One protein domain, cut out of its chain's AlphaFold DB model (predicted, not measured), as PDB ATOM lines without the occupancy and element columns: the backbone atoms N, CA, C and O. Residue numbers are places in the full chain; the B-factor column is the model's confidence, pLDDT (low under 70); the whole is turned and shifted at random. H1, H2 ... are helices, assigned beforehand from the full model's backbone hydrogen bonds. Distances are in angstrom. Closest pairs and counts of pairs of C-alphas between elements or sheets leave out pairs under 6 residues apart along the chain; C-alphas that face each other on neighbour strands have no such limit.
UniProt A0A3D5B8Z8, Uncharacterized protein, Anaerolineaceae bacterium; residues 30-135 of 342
ATOM      1  N   LEU A  30      67.141  42.083  15.771       93.94
ATOM      2  CA  LEU A  30      66.362  40.952  16.257       93.94
ATOM      3  C   LEU A  30      67.275  39.785  16.653       93.94
ATOM      4  O   LEU A  30      68.265  39.492  15.981       93.94
ATOM      5  N   SER A  31      66.919  39.081  17.732       94.94
ATOM      6  CA  SER A  31      67.529  37.785  18.051       94.94
ATOM      7  C   SER A  31      67.239  36.769  16.934       94.94
ATOM      8  O   SER A  31      66.259  36.937  16.205       94.94
ATOM      9  N   PRO A  32      68.010  35.672  16.796       97.31
ATOM     10  CA  PRO A  32      67.732  34.658  15.774       97.31
ATOM     11  C   PRO A  32      66.297  34.107  15.822       97.31
ATOM     12  O   PRO A  32      65.685  33.877  14.780       97.31
ATOM     13  N   GLN A  33      65.730  33.949  17.022       96.88
ATOM     14  CA  GLN A  33      64.349  33.495  17.206       96.88
ATOM     15  C   GLN A  33      63.334  34.563  16.775       96.88
ATOM     16  O   GLN A  33      62.396  34.257  16.038       96.88
ATOM     17  N   ALA A  34      63.543  35.825  17.172       96.56
ATOM     18  CA  ALA A  34      62.692  36.938  16.749       96.56
ATOM     19  C   ALA A  34      62.748  37.140  15.226       96.56
ATOM     20  O   ALA A  34      61.721  37.351  14.586       96.56
ATOM     21  N   GLN A  35      63.933  37.000  14.624       96.69
ATOM     22  CA  GLN A  35      64.130  37.085  13.181       96.69
ATOM     23  C   GLN A  35      63.368  35.981  12.435       96.69
ATOM     24  O   GLN A  35      62.778  36.250  11.390       96.69
ATOM     25  N   ALA A  36      63.342  34.755  12.968       96.88
ATOM     26  CA  ALA A  36      62.573  33.657  12.385       96.88
ATOM     27  C   ALA A  36      61.061  33.954  12.388       96.88
ATOM     28  O   ALA A  36      60.417  33.844  11.342       96.88
ATOM     29  N   LYS A  37      60.523  34.428  13.521       96.88
ATOM     30  CA  LYS A  37      59.107  34.820  13.661       96.88
ATOM     31  C   LYS A  37      58.744  36.015  12.778       96.88
ATOM     32  O   LYS A  37      57.716  36.004  12.105       96.88
ATOM     33  N   TYR A  38      59.612  37.020  12.690       95.19
ATOM     34  CA  TYR A  38      59.438  38.128  11.750       95.19
ATOM     35  C   TYR A  38      59.453  37.651  10.285       95.19
ATOM     36  O   TYR A  38      58.644  38.097   9.470       95.19
ATOM     37  N   GLY A  39      60.313  36.683   9.953       95.31
ATOM     38  CA  GLY A  39      60.328  36.023   8.648       95.31
ATOM     39  C   GLY A  39      59.020  35.295   8.321       95.31
ATOM     40  O   GLY A  39      58.557  35.361   7.182       95.31
ATOM     41  N   GLU A  40      58.380  34.654   9.304       95.62
ATOM     42  CA  GLU A  40      57.035  34.079   9.151       95.62
ATOM     43  C   GLU A  40      55.996  35.146   8.780       95.62
ATOM     44  O   GLU A  40      55.247  34.953   7.821       95.62
ATOM     45  N   LEU A  41      56.001  36.302   9.454       94.12
ATOM     46  CA  LEU A  41      55.116  37.422   9.111       94.12
ATOM     47  C   LEU A  41      55.366  37.941   7.685       94.12
ATOM     48  O   LEU A  41      54.412  38.175   6.938       94.12
ATOM     49  N   LYS A  42      56.634  38.067   7.260       93.19
ATOM     50  CA  LYS A  42      56.960  38.454   5.872       93.19
ATOM     51  C   LYS A  42      56.433  37.433   4.858       93.19
ATOM     52  O   LYS A  42      55.940  37.836   3.807       93.19
ATOM     53  N   ARG A  43      56.465  36.129   5.166       93.62
ATOM     54  CA  ARG A  43      55.925  35.088   4.270       93.62
ATOM     55  C   ARG A  43      54.424  35.229   4.031       93.62
ATOM     56  O   ARG A  43      53.996  35.005   2.898       93.62
ATOM     57  N   TYR A  44      53.643  35.635   5.034       93.00
ATOM     58  CA  TYR A  44      52.219  35.945   4.849       93.00
ATOM     59  C   TYR A  44      52.014  37.064   3.826       93.00
ATOM     60  O   TYR A  44      51.252  36.900   2.872       93.00
ATOM     61  N   LEU A  45      52.752  38.169   3.975       91.81
ATOM     62  CA  LEU A  45      52.701  39.300   3.048       91.81
ATOM     63  C   LEU A  45      53.076  38.884   1.620       91.81
ATOM     64  O   LEU A  45      52.336  39.165   0.678       91.81
ATOM     65  N   THR A  46      54.213  38.206   1.455       93.06
ATOM     66  CA  THR A  46      54.722  37.806   0.138       93.06
ATOM     67  C   THR A  46      53.791  36.810  -0.547       93.06
ATOM     68  O   THR A  46      53.417  37.025  -1.697       93.06
ATOM     69  N   SER A  47      53.336  35.771   0.161       93.56
ATOM     70  CA  SER A  47      52.427  34.761  -0.406       93.56
ATOM     71  C   SER A  47      51.100  35.378  -0.844       93.56
ATOM     72  O   SER A  47      50.600  35.084  -1.928       93.56
ATOM     73  N   ARG A  48      50.550  36.285  -0.027       93.44
ATOM     74  CA  ARG A  48      49.319  37.014  -0.344       93.44
ATOM     75  C   ARG A  48      49.486  37.908  -1.572       93.44
ATOM     76  O   ARG A  48      48.618  37.923  -2.437       93.44
ATOM     77  N   ASN A  49      50.603  38.625  -1.676       94.88
ATOM     78  CA  ASN A  49      50.875  39.477  -2.832       94.88
ATOM     79  C   ASN A  49      51.058  38.672  -4.127       94.88
ATOM     80  O   ASN A  49      50.606  39.126  -5.174       94.88
ATOM     81  N   HIS A  50      51.675  37.486  -4.064       95.19
ATOM     82  CA  HIS A  50      51.774  36.601  -5.226       95.19
ATOM     83  C   HIS A  50      50.402  36.138  -5.716       95.19
ATOM     84  O   HIS A  50      50.142  36.240  -6.909       95.19
ATOM     85  N   ARG A  51      49.501  35.728  -4.811       94.94
ATOM     86  CA  ARG A  51      48.119  35.369  -5.179       94.94
ATOM     87  C   ARG A  51      47.371  36.529  -5.831       94.94
ATOM     88  O   ARG A  51      46.695  36.338  -6.833       94.94
ATOM     89  N   ILE A  52      47.526  37.741  -5.292       95.56
ATOM     90  CA  ILE A  52      46.941  38.947  -5.893       95.56
ATOM     91  C   ILE A  52      47.479  39.151  -7.315       95.56
ATOM     92  O   ILE A  52      46.697  39.380  -8.229       95.56
ATOM     93  N   LEU A  53      48.798  39.067  -7.514       96.25
ATOM     94  CA  LEU A  53      49.402  39.237  -8.838       96.25
ATOM     95  C   LEU A  53      48.974  38.164  -9.833       96.25
ATOM     96  O   LEU A  53      48.770  38.489 -10.993       96.25
ATOM     97  N   GLU A  54      48.832  36.916  -9.398       95.81
ATOM     98  CA  GLU A  54      48.337  35.826 -10.240       95.81
ATOM     99  C   GLU A  54      46.938  36.159 -10.778       95.81
ATOM    100  O   GLU A  54      46.757  36.269 -11.989       95.81
ATOM    101  N   SER A  55      45.986  36.473  -9.890       96.31
ATOM    102  CA  SER A  55      44.624  36.855 -10.294       96.31
ATOM    103  C   SER A  55      44.590  38.100 -11.186       96.31
ATOM    104  O   SER A  55      43.803  38.176 -12.130       96.31
ATOM    105  N   LEU A  56      45.429  39.097 -10.893       97.44
ATOM    106  CA  LEU A  56      45.453  40.343 -11.656       97.44
ATOM    107  C   LEU A  56      46.148  40.202 -13.010       97.44
ATOM    108  O   LEU A  56      45.681  40.820 -13.959       97.44
ATOM    109  N   ASN A  57      47.215  39.413 -13.135       97.56
ATOM    110  CA  ASN A  57      47.877  39.172 -14.421       97.56
ATOM    111  C   ASN A  57      46.936  38.451 -15.392       97.56
ATOM    112  O   ASN A  57      46.874  38.815 -16.565       97.56
ATOM    113  N   ASP A  58      46.145  37.500 -14.893       96.25
ATOM    114  CA  ASP A  58      45.135  36.820 -15.703       96.25
ATOM    115  C   ASP A  58      44.032  37.791 -16.147       96.25
ATOM    116  O   ASP A  58      43.694  37.880 -17.331       96.25
ATOM    117  N   TYR A  59      43.489  38.576 -15.211       97.06
ATOM    118  CA  TYR A  59      42.374  39.481 -15.491       97.06
ATOM    119  C   TYR A  59      42.766  40.705 -16.334       97.06
ATOM    120  O   TYR A  59      42.010  41.133 -17.212       97.06
ATOM    121  N   LEU A  60      43.946  41.279 -16.087       96.75
ATOM    122  CA  LEU A  60      44.436  42.508 -16.720       96.75
ATOM    123  C   LEU A  60      45.258  42.252 -17.986       96.75
ATOM    124  O   LEU A  60      45.889  43.182 -18.488       96.75
ATOM    125  N   SER A  61      45.218  41.038 -18.539       94.38
ATOM    126  CA  SER A  61      45.823  40.732 -19.836       94.38
ATOM    127  C   SER A  61      45.490  41.817 -20.885       94.38
ATOM    128  O   SER A  61      44.326  42.239 -20.972       94.38
ATOM    129  N   PRO A  62      46.488  42.310 -21.650       95.62
ATOM    130  CA  PRO A  62      47.848  41.768 -21.794       95.62
ATOM    131  C   PRO A  62      48.882  42.284 -20.771       95.62
ATOM    132  O   PRO A  62      50.076  42.046 -20.952       95.62
ATOM    133  N   LEU A  63      48.479  43.005 -19.717       96.69
ATOM    134  CA  LEU A  63      49.420  43.480 -18.698       96.69
ATOM    135  C   LEU A  63      49.980  42.323 -17.876       96.69
ATOM    136  O   LEU A  63      49.233  41.545 -17.292       96.69
ATOM    137  N   VAL A  64      51.307  42.279 -17.769       96.25
ATOM    138  CA  VAL A  64      52.018  41.330 -16.913       96.25
ATOM    139  C   VAL A  64      52.971  42.097 -16.010       96.25
ATOM    140  O   VAL A  64      53.885  42.778 -16.479       96.25
ATOM    141  N   VAL A  65      52.749  41.969 -14.707       97.69
ATOM    142  CA  VAL A  65      53.582  42.543 -13.650       97.69
ATOM    143  C   VAL A  65      54.329  41.414 -12.946       97.69
ATOM    144  O   VAL A  65      53.724  40.442 -12.489       97.69
ATOM    145  N   ASP A  66      55.649  41.556 -12.843       97.19
ATOM    146  CA  ASP A  66      56.518  40.656 -12.088       97.19
ATOM    147  C   ASP A  66      56.721  41.172 -10.656       97.19
ATOM    148  O   ASP A  66      57.048  42.341 -10.433       97.19
ATOM    149  N   TYR A  67      56.560  40.294  -9.663       95.88
ATOM    150  CA  TYR A  67      56.637  40.693  -8.257       95.88
ATOM    151  C   TYR A  67      58.000  41.290  -7.885       95.88
ATOM    152  O   TYR A  67      58.062  42.335  -7.237       95.88
ATOM    153  N   GLN A  68      59.100  40.660  -8.297       94.56
ATOM    154  CA  GLN A  68      60.433  41.077  -7.867       94.56
ATOM    155  C   GLN A  68      60.900  42.320  -8.629       94.56
ATOM    156  O   GLN A  68      61.394  43.276  -8.028       94.56
ATOM    157  N   ARG A  69      60.744  42.314  -9.954       95.44
ATOM    158  CA  ARG A  69      61.199  43.388 -10.836       95.44
ATOM    159  C   ARG A  69      60.345  44.641 -10.691       95.44
ATOM    160  O   ARG A  69      60.902  45.733 -10.604       95.44
ATOM    161  N   ASP A  70      59.023  44.492 -10.664       96.69
ATOM    162  CA  ASP A  70      58.107  45.623 -10.827       96.69
ATOM    163  C   ASP A  70      57.457  46.069  -9.514       96.69
ATOM    164  O   ASP A  70      57.063  47.226  -9.408       96.69
ATOM    165  N   VAL A  71      57.341  45.188  -8.508       96.56
ATOM    166  CA  VAL A  71      56.665  45.516  -7.238       96.56
ATOM    167  C   VAL A  71      57.656  45.739  -6.096       96.56
ATOM    168  O   VAL A  71      57.580  46.762  -5.415       96.56
ATOM    169  N   VAL A  72      58.588  44.810  -5.860       94.81
ATOM    170  CA  VAL A  72      59.578  44.937  -4.772       94.81
ATOM    171  C   VAL A  72      60.473  46.157  -4.986       94.81
ATOM    172  O   VAL A  72      60.753  46.865  -4.024       94.81
ATOM    173  N   SER A  73      60.840  46.463  -6.233       93.69
ATOM    174  CA  SER A  73      61.646  47.643  -6.590       93.69
ATOM    175  C   SER A  73      61.005  48.984  -6.209       93.69
ATOM    176  O   SER A  73      61.713  49.976  -6.046       93.69
ATOM    177  N   LEU A  74      59.682  49.018  -6.020       93.44
ATOM    178  CA  LEU A  74      58.944  50.202  -5.577       93.44
ATOM    179  C   LEU A  74      58.933  50.359  -4.048       93.44
ATOM    180  O   LEU A  74      58.533  51.409  -3.546       93.44
ATOM    181  N   SER A  75      59.315  49.323  -3.294       91.25
ATOM    182  CA  SER A  75      59.281  49.316  -1.832       91.25
ATOM    183  C   SER A  75      60.671  49.553  -1.247       91.25
ATOM    184  O   SER A  75      61.585  48.765  -1.458       91.25
ATOM    185  N   ALA A  76      60.818  50.590  -0.421       83.44
ATOM    186  CA  ALA A  76      62.089  50.899   0.238       83.44
ATOM    187  C   ALA A  76      62.543  49.851   1.283       83.44
ATOM    188  O   ALA A  76      63.702  49.868   1.685       83.44
ATOM    189  N   GLY A  77      61.649  48.967   1.750       76.81
ATOM    190  CA  GLY A  77      61.892  48.063   2.888       76.81
ATOM    191  C   GLY A  77      61.620  46.581   2.624       76.81
ATOM    192  O   GLY A  77      61.429  45.826   3.574       76.81
ATOM    193  N   GLU A  78      61.542  46.157   1.356       80.75
ATOM    194  CA  GLU A  78      61.198  44.775   0.967       80.75
ATOM    195  C   GLU A  78      59.884  44.255   1.590       80.75
ATOM    196  O   GLU A  78      59.715  43.059   1.850       80.75
ATOM    197  N   THR A  79      58.944  45.159   1.860       89.19
ATOM    198  CA  THR A  79      57.596  44.844   2.350       89.19
ATOM    199  C   THR A  79      56.568  45.547   1.466       89.19
ATOM    200  O   THR A  79      55.848  46.441   1.931       89.19
ATOM    201  N   PRO A  80      56.512  45.212   0.161       94.12
ATOM    202  CA  PRO A  80      55.549  45.824  -0.736       94.12
ATOM    203  C   PRO A  80      54.124  45.488  -0.298       94.12
ATOM    204  O   PRO A  80      53.830  44.422   0.238       94.12
ATOM    205  N   THR A  81      53.218  46.410  -0.577       91.75
ATOM    206  CA  THR A  81      51.790  46.314  -0.254       91.75
ATOM    207  C   THR A  81      50.961  46.351  -1.532       91.75
ATOM    208  O   THR A  81      51.483  46.667  -2.600       91.75
ATOM    209  N   GLU A  82      49.647  46.152  -1.418       93.25
ATOM    210  CA  GLU A  82      48.690  46.351  -2.520       93.25
ATOM    211  C   GLU A  82      48.892  47.689  -3.249       93.25
ATOM    212  O   GLU A  82      48.729  47.763  -4.462       93.25
ATOM    213  N   ARG A  83      49.303  48.751  -2.537       92.75
ATOM    214  CA  ARG A  83      49.572  50.066  -3.145       92.75
ATOM    215  C   ARG A  83      50.710  50.015  -4.170       92.75
ATOM    216  O   ARG A  83      50.628  50.693  -5.186       92.75
ATOM    217  N   HIS A  84      51.734  49.208  -3.908       95.88
ATOM    218  CA  HIS A  84      52.868  49.026  -4.814       95.88
ATOM    219  C   HIS A  84      52.468  48.167  -6.019       95.88
ATOM    220  O   HIS A  84      52.867  48.465  -7.136       95.88
ATOM    221  N   ILE A  85      51.610  47.159  -5.816       96.94
ATOM    222  CA  ILE A  85      51.052  46.353  -6.915       96.94
ATOM    223  C   ILE A  85      50.239  47.242  -7.868       96.94
ATOM    224  O   ILE A  85      50.428  47.185  -9.080       96.94
ATOM    225  N   MET A  86      49.373  48.115  -7.337       96.88
ATOM    226  CA  MET A  86      48.599  49.051  -8.167       96.88
ATOM    227  C   MET A  86      49.487  50.049  -8.913       96.88
ATOM    228  O   MET A  86      49.192  50.380 -10.057       96.88
ATOM    229  N   GLU A  87      50.570  50.520  -8.291       96.38
ATOM    230  CA  GLU A  87      51.559  51.361  -8.975       96.38
ATOM    231  C   GLU A  87      52.218  50.615 -10.135       96.38
ATOM    232  O   GLU A  87      52.301  51.163 -11.232       96.38
ATOM    233  N   ALA A  88      52.614  49.358  -9.936       97.81
ATOM    234  CA  ALA A  88      53.229  48.555 -10.985       97.81
ATOM    235  C   ALA A  88      52.295  48.356 -12.194       97.81
ATOM    236  O   ALA A  88      52.719  48.571 -13.330       97.81
ATOM    237  N   TYR A  89      51.012  48.039 -11.973       97.94
ATOM    238  CA  TYR A  89      50.038  47.935 -13.071       97.94
ATOM    239  C   TYR A  89      49.760  49.270 -13.752       97.94
ATOM    240  O   TYR A  89      49.674  49.321 -14.976       97.94
ATOM    241  N   TYR A  90      49.647  50.352 -12.982       97.06
ATOM    242  CA  TYR A  90      49.462  51.690 -13.537       97.06
ATOM    243  C   TYR A  90      50.630  52.074 -14.462       97.06
ATOM    244  O   TYR A  90      50.420  52.480 -15.605       97.06
ATOM    245  N   GLN A  91      51.867  51.862 -14.001       96.44
ATOM    246  CA  GLN A  91      53.083  52.111 -14.780       96.44
ATOM    247  C   GLN A  91      53.195  51.191 -16.001       96.44
ATOM    248  O   GLN A  91      53.657  51.632 -17.051       96.44
ATOM    249  N   SER A  92      52.793  49.924 -15.874       97.06
ATOM    250  CA  SER A  92      52.776  48.969 -16.986       97.06
ATOM    251  C   SER A  92      51.799  49.423 -18.075       97.06
ATOM    252  O   SER A  92      52.199  49.575 -19.227       97.06
ATOM    253  N   ALA A  93      50.568  49.789 -17.700       96.62
ATOM    254  CA  ALA A  93      49.549  50.254 -18.637       96.62
ATOM    255  C   ALA A  93      49.970  51.496 -19.427       96.62
ATOM    256  O   ALA A  93      49.800  51.524 -20.641       96.62
ATOM    257  N   ILE A  94      50.579  52.488 -18.769       94.50
ATOM    258  CA  ILE A  94      51.095  53.685 -19.453       94.50
ATOM    259  C   ILE A  94      52.130  53.326 -20.527       94.50
ATOM    260  O   ILE A  94      52.224  54.006 -21.545       94.50
ATOM    261  N   LYS A  95      52.940  52.291 -20.286       95.00
ATOM    262  CA  LYS A  95      54.057  51.924 -21.164       95.00
ATOM    263  C   LYS A  95      53.639  51.039 -22.331       95.00
ATOM    264  O   LYS A  95      54.280  51.116 -23.373       95.00
ATOM    265  N   SER A  96      52.654  50.163 -22.141       95.62
ATOM    266  CA  SER A  96      52.384  49.064 -23.078       95.62
ATOM    267  C   SER A  96      50.980  49.041 -23.673       95.62
ATOM    268  O   SER A  96      50.717  48.192 -24.518       95.62
ATOM    269  N   ILE A  97      50.070  49.911 -23.230       97.19
ATOM    270  CA  ILE A  97      48.698  49.963 -23.743       97.19
ATOM    271  C   ILE A  97      48.521  51.231 -24.572       97.19
ATOM    272  O   ILE A  97      48.666  52.334 -24.051       97.19
ATOM    273  N   ASP A  98      48.147  51.075 -25.843       95.81
ATOM    274  CA  ASP A  98      47.958  52.198 -26.773       95.81
ATOM    275  C   ASP A  98      46.845  53.159 -26.323       95.81
ATOM    276  O   ASP A  98      46.964  54.374 -26.471       95.81
ATOM    277  N   ASN A  99      45.760  52.619 -25.752       95.81
ATOM    278  CA  ASN A  99      44.657  53.406 -25.200       95.81
ATOM    279  C   ASN A  99      44.340  52.996 -23.748       95.81
ATOM    280  O   ASN A  99      43.426  52.198 -23.510       95.81
ATOM    281  N   PRO A 100      45.076  53.545 -22.761       95.25
ATOM    282  CA  PRO A 100      44.878  53.213 -21.352       95.25
ATOM    283  C   PRO A 100      43.478  53.559 -20.839       95.25
ATOM    284  O   PRO A 100      42.967  52.878 -19.956       95.25
ATOM    285  N   ILE A 101      42.837  54.594 -21.392       96.56
ATOM    286  CA  ILE A 101      41.505  55.033 -20.964       96.56
ATOM    287  C   ILE A 101      40.462  53.953 -21.251       96.56
ATOM    288  O   ILE A 101      39.747  53.540 -20.340       96.56
ATOM    289  N   LEU A 102      40.399  53.466 -22.495       96.88
ATOM    290  CA  LEU A 102      39.458  52.408 -22.871       96.88
ATOM    291  C   LEU A 102      39.766  51.098 -22.145       96.88
ATOM    292  O   LEU A 102      38.851  50.456 -21.639       96.88
ATOM    293  N   PHE A 103      41.048  50.744 -22.031       97.81
ATOM    294  CA  PHE A 103      41.465  49.551 -21.297       97.81
ATOM    295  C   PHE A 103      40.981  49.580 -19.843       97.81
ATOM    296  O   PHE A 103      40.362  48.631 -19.369       97.81
ATOM    297  N   TRP A 104      41.215  50.681 -19.125       97.19
ATOM    298  CA  TRP A 104      40.779  50.789 -17.735       97.19
ATOM    299  C   TRP A 104      39.267  50.935 -17.595       97.19
ATOM    300  O   TRP A 104      38.711  50.423 -16.627       97.19
ATOM    301  N   SER A 105      38.596  51.585 -18.547       97.31
ATOM    302  CA  SER A 105      37.132  51.645 -18.595       97.31
ATOM    303  C   SER A 105      36.531  50.239 -18.647       97.31
ATOM    304  O   SER A 105      35.694  49.905 -17.808       97.31
ATOM    305  N   GLU A 106      37.040  49.388 -19.542       96.44
ATOM    306  CA  GLU A 106      36.632  47.987 -19.656       96.44
ATOM    307  C   GLU A 106      36.946  47.205 -18.373       96.44
ATOM    308  O   GLU A 106      36.052  46.612 -17.768       96.44
ATOM    309  N   LYS A 107      38.204  47.231 -17.911       95.81
ATOM    310  CA  LYS A 107      38.648  46.399 -16.780       95.81
ATOM    311  C   LYS A 107      38.043  46.806 -15.438       95.81
ATOM    312  O   LYS A 107      37.894  45.946 -14.572       95.81
ATOM    313  N   LEU A 108      37.714  48.083 -15.240       95.19
ATOM    314  CA  LEU A 108      37.139  48.590 -13.986       95.19
ATOM    315  C   LEU A 108      35.609  48.729 -14.035       95.19
ATOM    316  O   LEU A 108      35.001  49.040 -13.003       95.19
ATOM    317  N   GLY A 109      34.993  48.521 -15.207       95.06
ATOM    318  CA  GLY A 109      33.561  48.733 -15.423       95.06
ATOM    319  C   GLY A 109      33.145  50.173 -15.117       95.06
ATOM    320  O   GLY A 109      32.197  50.397 -14.365       95.06
ATOM    321  N   MET A 110      33.915  51.142 -15.613       96.31
ATOM    322  CA  MET A 110      33.705  52.580 -15.400       96.31
ATOM    323  C   MET A 110      33.555  53.294 -16.737       96.31
ATOM    324  O   MET A 110      34.136  52.866 -17.733       96.31
ATOM    325  N   GLU A 111      32.837  54.413 -16.759       97.38
ATOM    326  CA  GLU A 111      32.673  55.190 -17.988       97.38
ATOM    327  C   GLU A 111      34.019  55.787 -18.446       97.38
ATOM    328  O   GLU A 111      34.787  56.279 -17.607       97.38
ATOM    329  N   PRO A 112      34.329  55.813 -19.759       97.38
ATOM    330  CA  PRO A 112      35.592  56.361 -20.259       97.38
ATOM    331  C   PRO A 112      35.870  57.790 -19.778       97.38
ATOM    332  O   PRO A 112      36.990  58.100 -19.382       97.38
ATOM    333  N   SER A 113      34.840  58.638 -19.717       97.06
ATOM    334  CA  SER A 113      34.948  60.024 -19.242       97.06
ATOM    335  C   SER A 113      35.343  60.130 -17.760       97.06
ATOM    336  O   SER A 113      36.040  61.065 -17.356       97.06
ATOM    337  N   GLU A 114      34.951  59.161 -16.929       96.69
ATOM    338  CA  GLU A 114      35.388  59.096 -15.535       96.69
ATOM    339  C   GLU A 114      36.863  58.717 -15.436       96.69
ATOM    340  O   GLU A 114      37.601  59.313 -14.644       96.69
ATOM    341  N   ILE A 115      37.300  57.759 -16.260       97.25
ATOM    342  CA  ILE A 115      38.704  57.361 -16.353       97.25
ATOM    343  C   ILE A 115      39.554  58.534 -16.850       97.25
ATOM    344  O   ILE A 115      40.560  58.837 -16.219       97.25
ATOM    345  N   GLU A 116      39.135  59.264 -17.889       96.62
ATOM    346  CA  GLU A 116      39.838  60.459 -18.394       96.62
ATOM    347  C   GLU A 116      40.056  61.517 -17.311       96.62
ATOM    348  O   GLU A 116      41.120  62.130 -17.234       96.62
ATOM    349  N   ARG A 117      39.071  61.711 -16.427       96.81
ATOM    350  CA  ARG A 117      39.169  62.663 -15.314       96.81
ATOM    351  C   ARG A 117      40.115  62.189 -14.205       96.81
ATOM    352  O   ARG A 117      40.783  63.010 -13.569       96.81
ATOM    353  N   LEU A 118      40.128  60.888 -13.918       95.19
ATOM    354  CA  LEU A 118      40.876  60.309 -12.797       95.19
ATOM    355  C   LEU A 118      42.313  59.936 -13.162       95.19
ATOM    356  O   LEU A 118      43.203  60.119 -12.337       95.19
ATOM    357  N   HIS A 119      42.548  59.430 -14.371       92.94
ATOM    358  CA  HIS A 119      43.836  58.908 -14.826       92.94
ATOM    359  C   HIS A 119      44.998  59.915 -14.682       92.94
ATOM    360  O   HIS A 119      46.065  59.510 -14.221       92.94
ATOM    361  N   PRO A 120      44.824  61.233 -14.934       93.38
ATOM    362  CA  PRO A 120      45.862  62.241 -14.688       93.38
ATOM    363  C   PRO A 120      46.189  62.484 -13.205       93.38
ATOM    364  O   PRO A 120      47.065  63.290 -12.898       93.38
ATOM    365  N   GLN A 121      45.491  61.823 -12.274       93.56
ATOM    366  CA  GLN A 121      45.679  61.916 -10.825       93.56
ATOM    367  C   GLN A 121      46.127  60.549 -10.271       93.56
ATOM    368  O   GLN A 121      45.320  59.837  -9.662       93.56
ATOM    369  N   PRO A 122      47.411  60.164 -10.423       90.75
ATOM    370  CA  PRO A 122      47.862  58.785 -10.214       90.75
ATOM    371  C   PRO A 122      47.514  58.225  -8.830       90.75
ATOM    372  O   PRO A 122      47.042  57.100  -8.699       90.75
ATOM    373  N   SER A 123      47.679  59.028  -7.775       89.38
ATOM    374  CA  SER A 123      47.354  58.618  -6.403       89.38
ATOM    375  C   SER A 123      45.870  58.305  -6.214       89.38
ATOM    376  O   SER A 123      45.526  57.296  -5.596       89.38
ATOM    377  N   THR A 124      44.991  59.140  -6.769       91.56
ATOM    378  CA  THR A 124      43.540  58.933  -6.720       91.56
ATOM    379  C   THR A 124      43.144  57.733  -7.568       91.56
ATOM    380  O   THR A 124      42.385  56.884  -7.106       91.56
ATOM    381  N   PHE A 125      43.693  57.621  -8.777       95.44
ATOM    382  CA  PHE A 125      43.364  56.546  -9.702       95.44
ATOM    383  C   PHE A 125      43.783  55.170  -9.174       95.44
ATOM    384  O   PHE A 125      42.965  54.258  -9.128       95.44
ATOM    385  N   ARG A 126      44.999  55.028  -8.629       94.88
ATOM    386  CA  ARG A 126      45.451  53.767  -8.010       94.88
ATOM    387  C   ARG A 126      44.622  53.354  -6.800       94.88
ATOM    388  O   ARG A 126      44.464  52.162  -6.545       94.88
ATOM    389  N   ARG A 127      44.089  54.318  -6.042       92.25
ATOM    390  CA  ARG A 127      43.140  54.024  -4.960       92.25
ATOM    391  C   ARG A 127      41.848  53.430  -5.522       92.25
ATOM    392  O   ARG A 127      41.358  52.465  -4.950       92.25
ATOM    393  N   VAL A 128      41.339  53.968  -6.632       94.31
ATOM    394  CA  VAL A 128      40.167  53.421  -7.336       94.31
ATOM    395  C   VAL A 128      40.460  52.027  -7.889       94.31
ATOM    396  O   VAL A 128      39.667  51.125  -7.643       94.31
ATOM    397  N   MET A 129      41.616  51.817  -8.533       95.19
ATOM    398  CA  MET A 129      42.044  50.489  -8.997       95.19
ATOM    399  C   MET A 129      42.034  49.473  -7.851       95.19
ATOM    400  O   MET A 129      41.417  48.419  -7.969       95.19
ATOM    401  N   ARG A 130      42.648  49.807  -6.707       93.88
ATOM    402  CA  ARG A 130      42.679  48.920  -5.533       93.88
ATOM    403  C   ARG A 130      41.276  48.557  -5.053       93.88
ATOM    404  O   ARG A 130      41.020  47.400  -4.740       93.88
ATOM    405  N   GLU A 131      40.395  49.548  -5.018       91.62
ATOM    406  CA  GLU A 131      39.033  49.419  -4.505       91.62
ATOM    407  C   GLU A 131      38.083  48.677  -5.449       91.62
ATOM    408  O   GLU A 131      37.015  48.292  -4.994       91.62
ATOM    409  N   LYS A 132      38.458  48.506  -6.721       92.88
ATOM    410  CA  LYS A 132      37.700  47.775  -7.749       92.88
ATOM    411  C   LYS A 132      38.278  46.397  -8.080       92.88
ATOM    412  O   LYS A 132      37.620  45.607  -8.745       92.88
ATOM    413  N   LEU A 133      39.540  46.149  -7.727       94.00
ATOM    414  CA  LEU A 133      40.262  44.945  -8.142       94.00
ATOM    415  C   LEU A 133      40.673  44.048  -6.973       94.00
ATOM    416  O   LEU A 133      40.872  42.857  -7.182       94.00
ATOM    417  N   VAL A 134      40.844  44.591  -5.764       88.88
ATOM    418  CA  VAL A 134      41.480  43.874  -4.638       88.88
ATOM    419  C   VAL A 134      40.601  43.842  -3.382       88.88
ATOM    420  O   VAL A 134      40.874  43.072  -2.458       88.88
ATOM    421  N   LYS A 135      39.566  44.684  -3.285       84.62
ATOM    422  CA  LYS A 135      38.722  44.759  -2.084       84.62
ATOM    423  C   LYS A 135      37.595  43.732  -2.132       84.62
ATOM    424  O   LYS A 135      37.496  42.926  -3.046       84.62
TER     425      LYS A 135
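Overview. This is residues 30 to 135 of the 342 residues of an uncharacterized protein of Anaerolineaceae bacterium (UniProt A0A3D5B8Z8). One long helix, H1, reaches out from a body of five shorter helices, and its first turns stick out free at residues 32 to 37. In the body H3 lies in the middle, H2 and H6 cross it on different sides, and H4 and H5 form the end far from H1's free turns. The printed part has 106 residues with six named helices, H1 to H6 in chain order, and no named strand: the class is all helix. It is only just loose, close to compact, with a radius of gyration of the C-alphas of 15.6 A, and spans 54 by 23 by 23 A.

Along the chain. Find C-alpha 32 at (67.732, 34.658, 15.774); from there H1 runs 40.5 A to residue 59. Next come H2, residues 67 to 74, and H3, residues 82 to 96, 21.1 A long. Then look for H4, residues 100 to 108, H5, residues 112 to 118, and H6, residues 122 to 133, which runs 15.9 A to C-alpha 133 at (40.262, 44.945, -8.142).

Arrangement. Start at H3, the hub. With residues 49 to 53 alone H1 only just touches it, with 3 pairs of C-alphas within 8 A, closest Asn 49 and Glu 82 at 7.2 A. H2 touches H3 about perpendicular at 77 degrees, the C-alphas of Val 71 and Ile 85 closest at 5.7 A. H6 touches H3, its closest C-alphas being Met 86 and Arg 126 at 5.7 A. H4 touches H5, with the C-alphas of Ser 105 and Pro 112 closest at 5.2 A. Every O i to N i+4 pair is within hydrogen-bond range in H1, H3, H4, H5 and H6; H2 has 1 of 4, and 1 of 5 O i to N i+3 pairs.

Size, cuts and confidence. Look at Ser 31 and Ser 113 for the C-alphas farthest apart, 54.3 A. The printed part has no cut and no long link, and no printed residue is under 70 in pLDDT.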